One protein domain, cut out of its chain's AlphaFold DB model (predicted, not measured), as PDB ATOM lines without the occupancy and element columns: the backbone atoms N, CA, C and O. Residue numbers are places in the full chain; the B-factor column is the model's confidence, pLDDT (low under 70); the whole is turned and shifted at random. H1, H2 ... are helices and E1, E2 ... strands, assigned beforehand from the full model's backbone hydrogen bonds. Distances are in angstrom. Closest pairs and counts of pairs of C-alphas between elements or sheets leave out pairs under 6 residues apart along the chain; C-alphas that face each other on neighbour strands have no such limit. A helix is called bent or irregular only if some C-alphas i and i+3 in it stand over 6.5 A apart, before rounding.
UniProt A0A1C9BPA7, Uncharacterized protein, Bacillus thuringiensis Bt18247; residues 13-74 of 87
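AT A GLANCE: This is residues 13 to 74 of the 87 residues of an uncharacterized protein of Bacillus thuringiensis Bt18247 (UniProt A0A1C9BPA7). Two strand hairpins side by side make one small four-stranded sheet, and a single irregular helix, H1, sits off beyond one end of the strands. A long link, residues 43 to 59, runs back from the helix to the other end of the sheet. The printed part has 62 residues, with four named strands and one named helix in the order E1 E2 H1 E3 E4; the sheet order is E2 E1 E3 E4, antiparallel throughout, and the class is mixed. The whole is loose and elongated, with a radius of gyration of the C-alphas of 13.5 A and spans of 41 by 22 by 17 A.

HOW THE PARTS SIT: E1, residues 13 to 18, and E2, residues 23 to 28, form a hairpin at 172 degrees; N 17 and O 24 are 2.8 A apart, within hydrogen-bond range. H1, residues 33 to 42, is not on the sheet and is apart from E1. It is irregular, with C-alphas 34 and 37 7.1 A apart; 2 of 6 O i to N i+4 pairs and 5 of 7 O i to N i+3 pairs are within range. E3, residues 60 to 65, is antiparallel to E1 at 169 degrees, with N 62 and O 16 at 2.8 A. E4, residues 70 to 73, forms a hairpin with E3 at 137 degrees, with N 65 and O 70 at 2.8 A. E2 and E4 are the edge strands.

IN THESE COORDINATES: E1, 13.3 A long, begins at C-alpha 13 (156.782, 131.184, 132.801). E2 measures 16.6 A, H1 14.4 A and E3 15.7 A. E4, 10.1 A, ends at C-alpha 73 (163.104, 121.980, 126.147).

THE WHOLE: The two C-alphas farthest apart, of Glu 21 and Met 44, are 41.2 A apart. The printed part has no cut. The link from H1 to E3 is long. Residues 32 to 38 stand free, and residues 31 to 51 have pLDDT under 70.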
ATOM      1  N   GLU A  13     157.154 131.835 134.052       87.56
ATOM      2  CA  GLU A  13     156.782 131.184 132.801       87.56
ATOM      3  C   GLU A  13     156.786 129.668 132.995       87.56
ATOM      4  O   GLU A  13     157.816 129.077 133.313       87.56
ATOM      5  N   LEU A  14     155.614 129.058 132.831       85.31
ATOM      6  CA  LEU A  14     155.402 127.622 133.004       85.31
ATOM      7  C   LEU A  14     155.455 126.889 131.666       85.31
ATOM      8  O   LEU A  14     155.976 125.782 131.584       85.31
ATOM      9  N   VAL A  15     154.922 127.518 130.620       87.94
ATOM     10  CA  VAL A  15     154.929 126.995 129.254       87.94
ATOM     11  C   VAL A  15     155.177 128.145 128.299       87.94
ATOM     12  O   VAL A  15     154.578 129.215 128.436       87.94
ATOM     13  N   LYS A  16     156.018 127.903 127.302       91.69
ATOM     14  CA  LYS A  16     156.232 128.789 126.167       91.69
ATOM     15  C   LYS A  16     156.170 127.976 124.882       91.69
ATOM     16  O   LYS A  16     156.903 127.004 124.736       91.69
ATOM     17  N   ILE A  17     155.286 128.359 123.971       92.00
ATOM     18  CA  ILE A  17     155.137 127.749 122.650       92.00
ATOM     19  C   ILE A  17     155.336 128.851 121.619       92.00
ATOM     20  O   ILE A  17     154.623 129.850 121.633       92.00
ATOM     21  N   GLU A  18     156.287 128.653 120.720       94.69
ATOM     22  CA  GLU A  18     156.543 129.547 119.598       94.69
ATOM     23  C   GLU A  18     156.125 128.864 118.297       94.69
ATOM     24  O   GLU A  18     156.383 127.676 118.073       94.69
ATOM     25  N   THR A  19     155.476 129.632 117.437       92.94
ATOM     26  CA  THR A  19     155.062 129.253 116.088       92.94
ATOM     27  C   THR A  19     155.452 130.376 115.129       92.94
ATOM     28  O   THR A  19     155.722 131.491 115.572       92.94
ATOM     29  N   GLU A  20     155.377 130.119 113.823       93.81
ATOM     30  CA  GLU A  20     155.697 131.124 112.796       93.81
ATOM     31  C   GLU A  20     154.825 132.394 112.907       93.81
ATOM     32  O   GLU A  20     155.260 133.492 112.560       93.81
ATOM     33  N   GLU A  21     153.588 132.256 113.397       93.19
ATOM     34  CA  GLU A  21     152.592 133.334 113.418       93.19
ATOM     35  C   GLU A  21     152.430 133.985 114.798       93.19
ATOM     36  O   GLU A  21     152.032 135.151 114.890       93.19
ATOM     37  N   LEU A  22     152.695 133.243 115.877       91.62
ATOM     38  CA  LEU A  22     152.481 133.713 117.246       91.62
ATOM     39  C   LEU A  22     153.355 133.014 118.288       91.62
ATOM     40  O   LEU A  22     153.793 131.875 118.114       91.62
ATOM     41  N   SER A  23     153.473 133.688 119.431       91.69
ATOM     42  CA  SER A  23     154.010 133.167 120.687       91.69
ATOM     43  C   SER A  23     152.888 132.999 121.723       91.69
ATOM     44  O   SER A  23     152.173 133.963 122.013       91.69
ATOM     45  N   LEU A  24     152.761 131.820 122.333       89.06
ATOM     46  CA  LEU A  24     151.895 131.559 123.485       89.06
ATOM     47  C   LEU A  24     152.757 131.370 124.738       89.06
ATOM     48  O   LEU A  24     153.697 130.579 124.749       89.06
ATOM     49  N   THR A  25     152.433 132.074 125.822       89.00
ATOM     50  CA  THR A  25     153.123 131.925 127.112       89.00
ATOM     51  C   THR A  25     152.109 131.803 128.236       89.00
ATOM     52  O   THR A  25     151.274 132.689 128.416       89.00
ATOM     53  N   ILE A  26     152.203 130.724 129.012       85.81
ATOM     54  CA  ILE A  26     151.392 130.495 130.210       85.81
ATOM     55  C   ILE A  26     152.253 130.834 131.420       85.81
ATOM     56  O   ILE A  26     153.323 130.249 131.614       85.81
ATOM     57  N   LYS A  27     151.784 131.787 132.228       85.44
ATOM     58  CA  LYS A  27     152.429 132.190 133.479       85.44
ATOM     59  C   LYS A  27     151.588 131.772 134.673       85.44
ATOM     60  O   LYS A  27     150.362 131.739 134.596       85.44
ATOM     61  N   GLY A  28     152.255 131.456 135.772       79.00
ATOM     62  CA  GLY A  28     151.580 131.118 137.014       79.00
ATOM     63  C   GLY A  28     152.543 130.692 138.109       79.00
ATOM     64  O   GLY A  28     153.762 130.796 137.973       79.00
ATOM     65  N   ASN A  29     151.976 130.197 139.203       76.44
ATOM     66  CA  ASN A  29     152.754 129.626 140.291       76.44
ATOM     67  C   ASN A  29     153.077 128.159 139.966       76.44
ATOM     68  O   ASN A  29     152.153 127.387 139.711       76.44
ATOM     69  N   PRO A  30     154.355 127.746 140.011       70.00
ATOM     70  CA  PRO A  30     154.748 126.369 139.707       70.00
ATOM     71  C   PRO A  30     154.380 125.395 140.833       70.00
ATOM     72  O   PRO A  30     154.380 124.180 140.654       70.00
ATOM     73  N   TYR A  31     154.082 125.936 142.014       68.50
ATOM     74  CA  TYR A  31     153.699 125.179 143.187       68.50
ATOM     75  C   TYR A  31     152.422 125.774 143.759       68.50
ATOM     76  O   TYR A  31     152.348 126.973 144.030       68.50
ATOM     77  N   HIS A  32     151.430 124.925 144.003       63.44
ATOM     78  CA  HIS A  32     150.303 125.302 144.839       63.44
ATOM     79  C   HIS A  32     150.793 125.521 146.281       63.44
ATOM     80  O   HIS A  32     151.494 124.673 146.829       63.44
ATOM     81  N   GLU A  33     150.345 126.598 146.934       60.69
ATOM     82  CA  GLU A  33     150.706 126.945 148.325       60.69
ATOM     83  C   GLU A  33     150.498 125.786 149.329       60.69
ATOM     84  O   GLU A  33     151.233 125.645 150.302       60.69
ATOM     85  N   LYS A  34     149.530 124.893 149.074       54.94
ATOM     86  CA  LYS A  34     149.241 123.715 149.907       54.94
ATOM     87  C   LYS A  34     150.318 122.625 149.809       54.94
ATOM     88  O   LYS A  34     150.442 121.806 150.715       54.94
ATOM     89  N   TYR A  35     151.069 122.611 148.714       58.28
ATOM     90  CA  TYR A  35     152.137 121.657 148.423       58.28
ATOM     91  C   TYR A  35     153.521 122.294 148.553       58.28
ATOM     92  O   TYR A  35     154.521 121.672 148.213       58.28
ATOM     93  N   GLU A  36     153.617 123.514 149.084       60.59
ATOM     94  CA  GLU A  36     154.906 124.162 149.314       60.59
ATOM     95  C   GLU A  36     155.755 123.386 150.338       60.59
ATOM     96  O   GLU A  36     156.967 123.255 150.176       60.59
ATOM     97  N   SER A  37     155.100 122.754 151.319       59.16
ATOM     98  CA  SER A  37     155.687 121.780 152.250       59.16
ATOM     99  C   SER A  37     156.080 120.447 151.596       59.16
ATOM    100  O   SER A  37     156.835 119.681 152.187       59.16
ATOM    101  N   LEU A  38     155.612 120.167 150.373       57.34
ATOM    102  CA  LEU A  38     156.023 119.014 149.564       57.34
ATOM    103  C   LEU A  38     157.191 119.336 148.622       57.34
ATOM    104  O   LEU A  38     157.643 118.442 147.910       57.34
ATOM    105  N   LYS A  39     157.753 120.555 148.639       60.09
ATOM    106  CA  LYS A  39     159.031 120.825 147.951       60.09
ATOM    107  C   LYS A  39     160.128 119.851 148.401       60.09
ATOM    108  O   LYS A  39     160.931 119.420 147.584       60.09
ATOM    109  N   GLU A  40     160.115 119.439 149.672       56.84
ATOM    110  CA  GLU A  40     161.011 118.396 150.195       56.84
ATOM    111  C   GLU A  40     160.665 116.991 149.660       56.84
ATOM    112  O   GLU A  40     161.552 116.169 149.449       56.84
ATOM    113  N   TYR A  41     159.389 116.727 149.362       53.28
ATOM    114  CA  TYR A  41     158.923 115.479 148.742       53.28
ATOM    115  C   TYR A  41     159.423 115.330 147.297       53.28
ATOM    116  O   TYR A  41     159.708 114.222 146.846       53.28
ATOM    117  N   HIS A  42     159.608 116.453 146.598       54.62
ATOM    118  CA  HIS A  42     160.168 116.517 145.247       54.62
ATOM    119  C   HIS A  42     161.640 116.063 145.188       54.62
ATOM    120  O   HIS A  42     162.088 115.544 144.168       54.62
ATOM    121  N   ALA A  43     162.389 116.198 146.290       55.44
ATOM    122  CA  ALA A  43     163.731 115.624 146.411       55.44
ATOM    123  C   ALA A  43     163.706 114.096 146.625       55.44
ATOM    124  O   ALA A  43     164.720 113.434 146.416       55.44
ATOM    125  N   MET A  44     162.565 113.537 147.052       50.94
ATOM    126  CA  MET A  44     162.406 112.123 147.406       50.94
ATOM    127  C   MET A  44     161.720 111.272 146.326       50.94
ATOM    128  O   MET A  44     161.956 110.069 146.297       50.94
ATOM    129  N   ASN A  45     160.896 111.854 145.444       50.91
ATOM    130  CA  ASN A  45     160.157 111.129 144.397       50.91
ATOM    131  C   ASN A  45     160.300 111.823 143.031       50.91
ATOM    132  O   ASN A  45     159.344 112.378 142.498       50.91
ATOM    133  N   ALA A  46     161.514 111.800 142.478       54.84
ATOM    134  CA  ALA A  46     161.830 112.385 141.169       54.84
ATOM    135  C   ALA A  46     161.287 111.580 139.966       54.84
ATOM    136  O   ALA A  46     161.411 112.032 138.833       54.84
ATOM    137  N   ASP A  47     160.706 110.401 140.204       58.06
ATOM    138  CA  ASP A  47     160.172 109.505 139.168       58.06
ATOM    139  C   ASP A  47     158.722 109.823 138.750       58.06
ATOM    140  O   ASP A  47     158.211 109.230 137.801       58.06
ATOM    141  N   GLU A  48     158.026 110.733 139.442       62.97
ATOM    142  CA  GLU A  48     156.670 111.129 139.048       62.97
ATOM    143  C   GLU A  48     156.747 112.159 137.908       62.97
ATOM    144  O   GLU A  48     157.125 113.304 138.120       62.97
ATOM    145  N   MET A  49     156.428 111.751 136.679       66.69
ATOM    146  CA  MET A  49     156.469 112.621 135.495       66.69
ATOM    147  C   MET A  49     155.091 113.221 135.193       66.69
ATOM    148  O   MET A  49     154.064 112.553 135.341       66.69
ATOM    149  N   MET A  50     155.055 114.468 134.713       68.31
ATOM    150  CA  MET A  50     153.832 115.081 134.190       68.31
ATOM    151  C   MET A  50     153.704 114.920 132.675       68.31
ATOM    152  O   MET A  50     154.657 115.118 131.925       68.31
ATOM    153  N   TYR A  51     152.481 114.645 132.215       69.00
ATOM    154  CA  TYR A  51     152.159 114.598 130.792       69.00
ATOM    155  C   TYR A  51     151.661 115.960 130.311       69.00
ATOM    156  O   TYR A  51     150.540 116.370 130.607       69.00
ATOM    157  N   PHE A  52     152.499 116.644 129.536       78.88
ATOM    158  CA  PHE A  52     152.131 117.836 128.783       78.88
ATOM    159  C   PHE A  52     152.018 117.477 127.299       78.88
ATOM    160  O   PHE A  52     152.914 116.833 126.752       78.88
ATOM    161  N   HIS A  53     150.919 117.867 126.651       82.38
ATOM    162  CA  HIS A  53     150.643 117.540 125.255       82.38
ATOM    163  C   HIS A  53     150.291 118.795 124.461       82.38
ATOM    164  O   HIS A  53     149.450 119.589 124.881       82.38
ATOM    165  N   VAL A  54     150.915 118.930 123.293       83.12
ATOM    166  CA  VAL A  54     150.640 119.967 122.301       83.12
ATOM    167  C   VAL A  54     150.421 119.271 120.963       83.12
ATOM    168  O   VAL A  54     151.191 118.385 120.599       83.12
ATOM    169  N   ASP A  55     149.385 119.684 120.241       87.88
ATOM    170  CA  ASP A  55     149.088 119.233 118.882       87.88
ATOM    171  C   ASP A  55     149.120 120.434 117.926       87.88
ATOM    172  O   ASP A  55     148.614 121.509 118.258       87.88
ATOM    173  N   GLY A  56     149.737 120.263 116.753       87.69
ATOM    174  CA  GLY A  56     149.884 121.310 115.735       87.69
ATOM    175  C   GLY A  56     151.332 121.603 115.323       87.69
ATOM    176  O   GLY A  56     152.275 120.932 115.740       87.69
ATOM    177  N   LYS A  57     151.515 122.602 114.447       89.25
ATOM    178  CA  LYS A  57     152.847 123.062 114.022       89.25
ATOM    179  C   LYS A  57     153.420 124.037 115.045       89.25
ATOM    180  O   LYS A  57     152.804 125.059 115.330       89.25
ATOM    181  N   THR A  58     154.624 123.751 115.517       90.50
ATOM    182  CA  THR A  58     155.360 124.587 116.470       90.50
ATOM    183  C   THR A  58     156.822 124.679 116.054       90.50
ATOM    184  O   THR A  58     157.390 123.689 115.597       90.50
ATOM    185  N   GLU A  59     157.436 125.844 116.238       92.81
ATOM    186  CA  GLU A  59     158.876 126.038 116.041       92.81
ATOM    187  C   GLU A  59     159.665 125.652 117.293       92.81
ATOM    188  O   GLU A  59     160.720 125.028 117.194       92.81
ATOM    189  N   SER A  60     159.149 125.987 118.479       92.31
ATOM    190  CA  SER A  60     159.745 125.555 119.744       92.31
ATOM    191  C   SER A  60     158.710 125.457 120.859       92.31
ATOM    192  O   SER A  60     157.710 126.174 120.867       92.31
ATOM    193  N   ILE A  61     158.954 124.544 121.798       91.62
ATOM    194  CA  ILE A  61     158.147 124.361 123.003       91.62
ATOM    195  C   ILE A  61     159.111 124.263 124.182       91.62
ATOM    196  O   ILE A  61     160.053 123.465 124.167       91.62
ATOM    197  N   SER A  62     158.870 125.073 125.203       91.56
ATOM    198  CA  SER A  62     159.584 125.017 126.471       91.56
ATOM    199  C   SER A  62     158.599 124.873 127.615       91.56
ATOM    200  O   SER A  62     157.585 125.570 127.667       91.56
ATOM    201  N   VAL A  63     158.913 123.977 128.539       88.19
ATOM    202  CA  VAL A  63     158.114 123.708 129.732       88.19
ATOM    203  C   VAL A  63     159.006 123.938 130.939       88.19
ATOM    204  O   VAL A  63     160.216 123.720 130.887       88.19
ATOM    205  N   PHE A  64     158.436 124.469 132.014       85.12
ATOM    206  CA  PHE A  64     159.189 124.670 133.237       85.12
ATOM    207  C   PHE A  64     159.622 123.312 133.795       85.12
ATOM    208  O   PHE A  64     158.872 122.339 133.789       85.12
ATOM    209  N   ASP A  65     160.857 123.237 134.262       81.38
ATOM    210  CA  ASP A  65     161.391 122.064 134.924       81.38
ATOM    211  C   ASP A  65     161.549 122.396 136.405       81.38
ATOM    212  O   ASP A  65     162.336 123.266 136.792       81.38
ATOM    213  N   ALA A  66     160.771 121.720 137.250       75.19
ATOM    214  CA  ALA A  66     160.800 121.942 138.690       75.19
ATOM    215  C   ALA A  66     162.142 121.527 139.327       75.19
ATOM    216  O   ALA A  66     162.540 122.120 140.330       75.19
ATOM    217  N   GLY A  67     162.876 120.584 138.729       73.56
ATOM    218  CA  GLY A  67     164.218 120.194 139.162       73.56
ATOM    219  C   GLY A  67     165.281 121.238 138.814       73.56
ATOM    220  O   GLY A  67     166.126 121.561 139.649       73.56
ATOM    221  N   LEU A  68     165.227 121.809 137.606       80.44
ATOM    222  CA  LEU A  68     166.169 122.840 137.144       80.44
ATOM    223  C   LEU A  68     165.757 124.271 137.524       80.44
ATOM    224  O   LEU A  68     166.557 125.196 137.374       80.44
ATOM    225  N   GLN A  69     164.526 124.458 138.009       80.00
ATOM    226  CA  GLN A  69     163.931 125.749 138.363       80.00
ATOM    227  C   GLN A  69     163.952 126.773 137.206       80.00
ATOM    228  O   GLN A  69     164.152 127.969 137.426       80.00
ATOM    229  N   ARG A  70     163.743 126.322 135.960       85.81
ATOM    230  CA  ARG A  70     163.711 127.175 134.754       85.81
ATOM    231  C   ARG A  70     162.915 126.528 133.617       85.81
ATOM    232  O   ARG A  70     162.678 125.328 133.654       85.81
ATOM    233  N   LEU A  71     162.559 127.308 132.591       88.25
ATOM    234  CA  LEU A  71     162.097 126.760 131.310       88.25
ATOM    235  C   LEU A  71     163.210 125.931 130.661       88.25
ATOM    236  O   LEU A  71     164.348 126.395 130.558       88.25
ATOM    237  N   ASP A  72     162.861 124.736 130.204       89.06
ATOM    238  CA  ASP A  72     163.739 123.850 129.447       89.06
ATOM    239  C   ASP A  72     162.982 123.259 128.244       89.06
ATOM    240  O   ASP A  72     161.788 123.509 128.058       89.06
ATOM    241  N   GLU A  73     163.689 122.549 127.367       88.88
ATOM    242  CA  GLU A  73     163.104 121.980 126.147       88.88
ATOM    243  C   GLU A  73     162.035 120.940 126.497       88.88
ATOM    244  O   GLU A  73     162.280 120.088 127.348       88.88
ATOM    245  N   TRP A  74     160.882 120.984 125.817       84.19
ATOM    246  CA  TRP A  74     159.752 120.094 126.100       84.19
ATOM    247  C   TRP A  74     160.133 118.610 126.066       84.19
ATOM    248  O   TRP A  74     160.370 118.024 125.006       84.19
TER     249      TRP A  74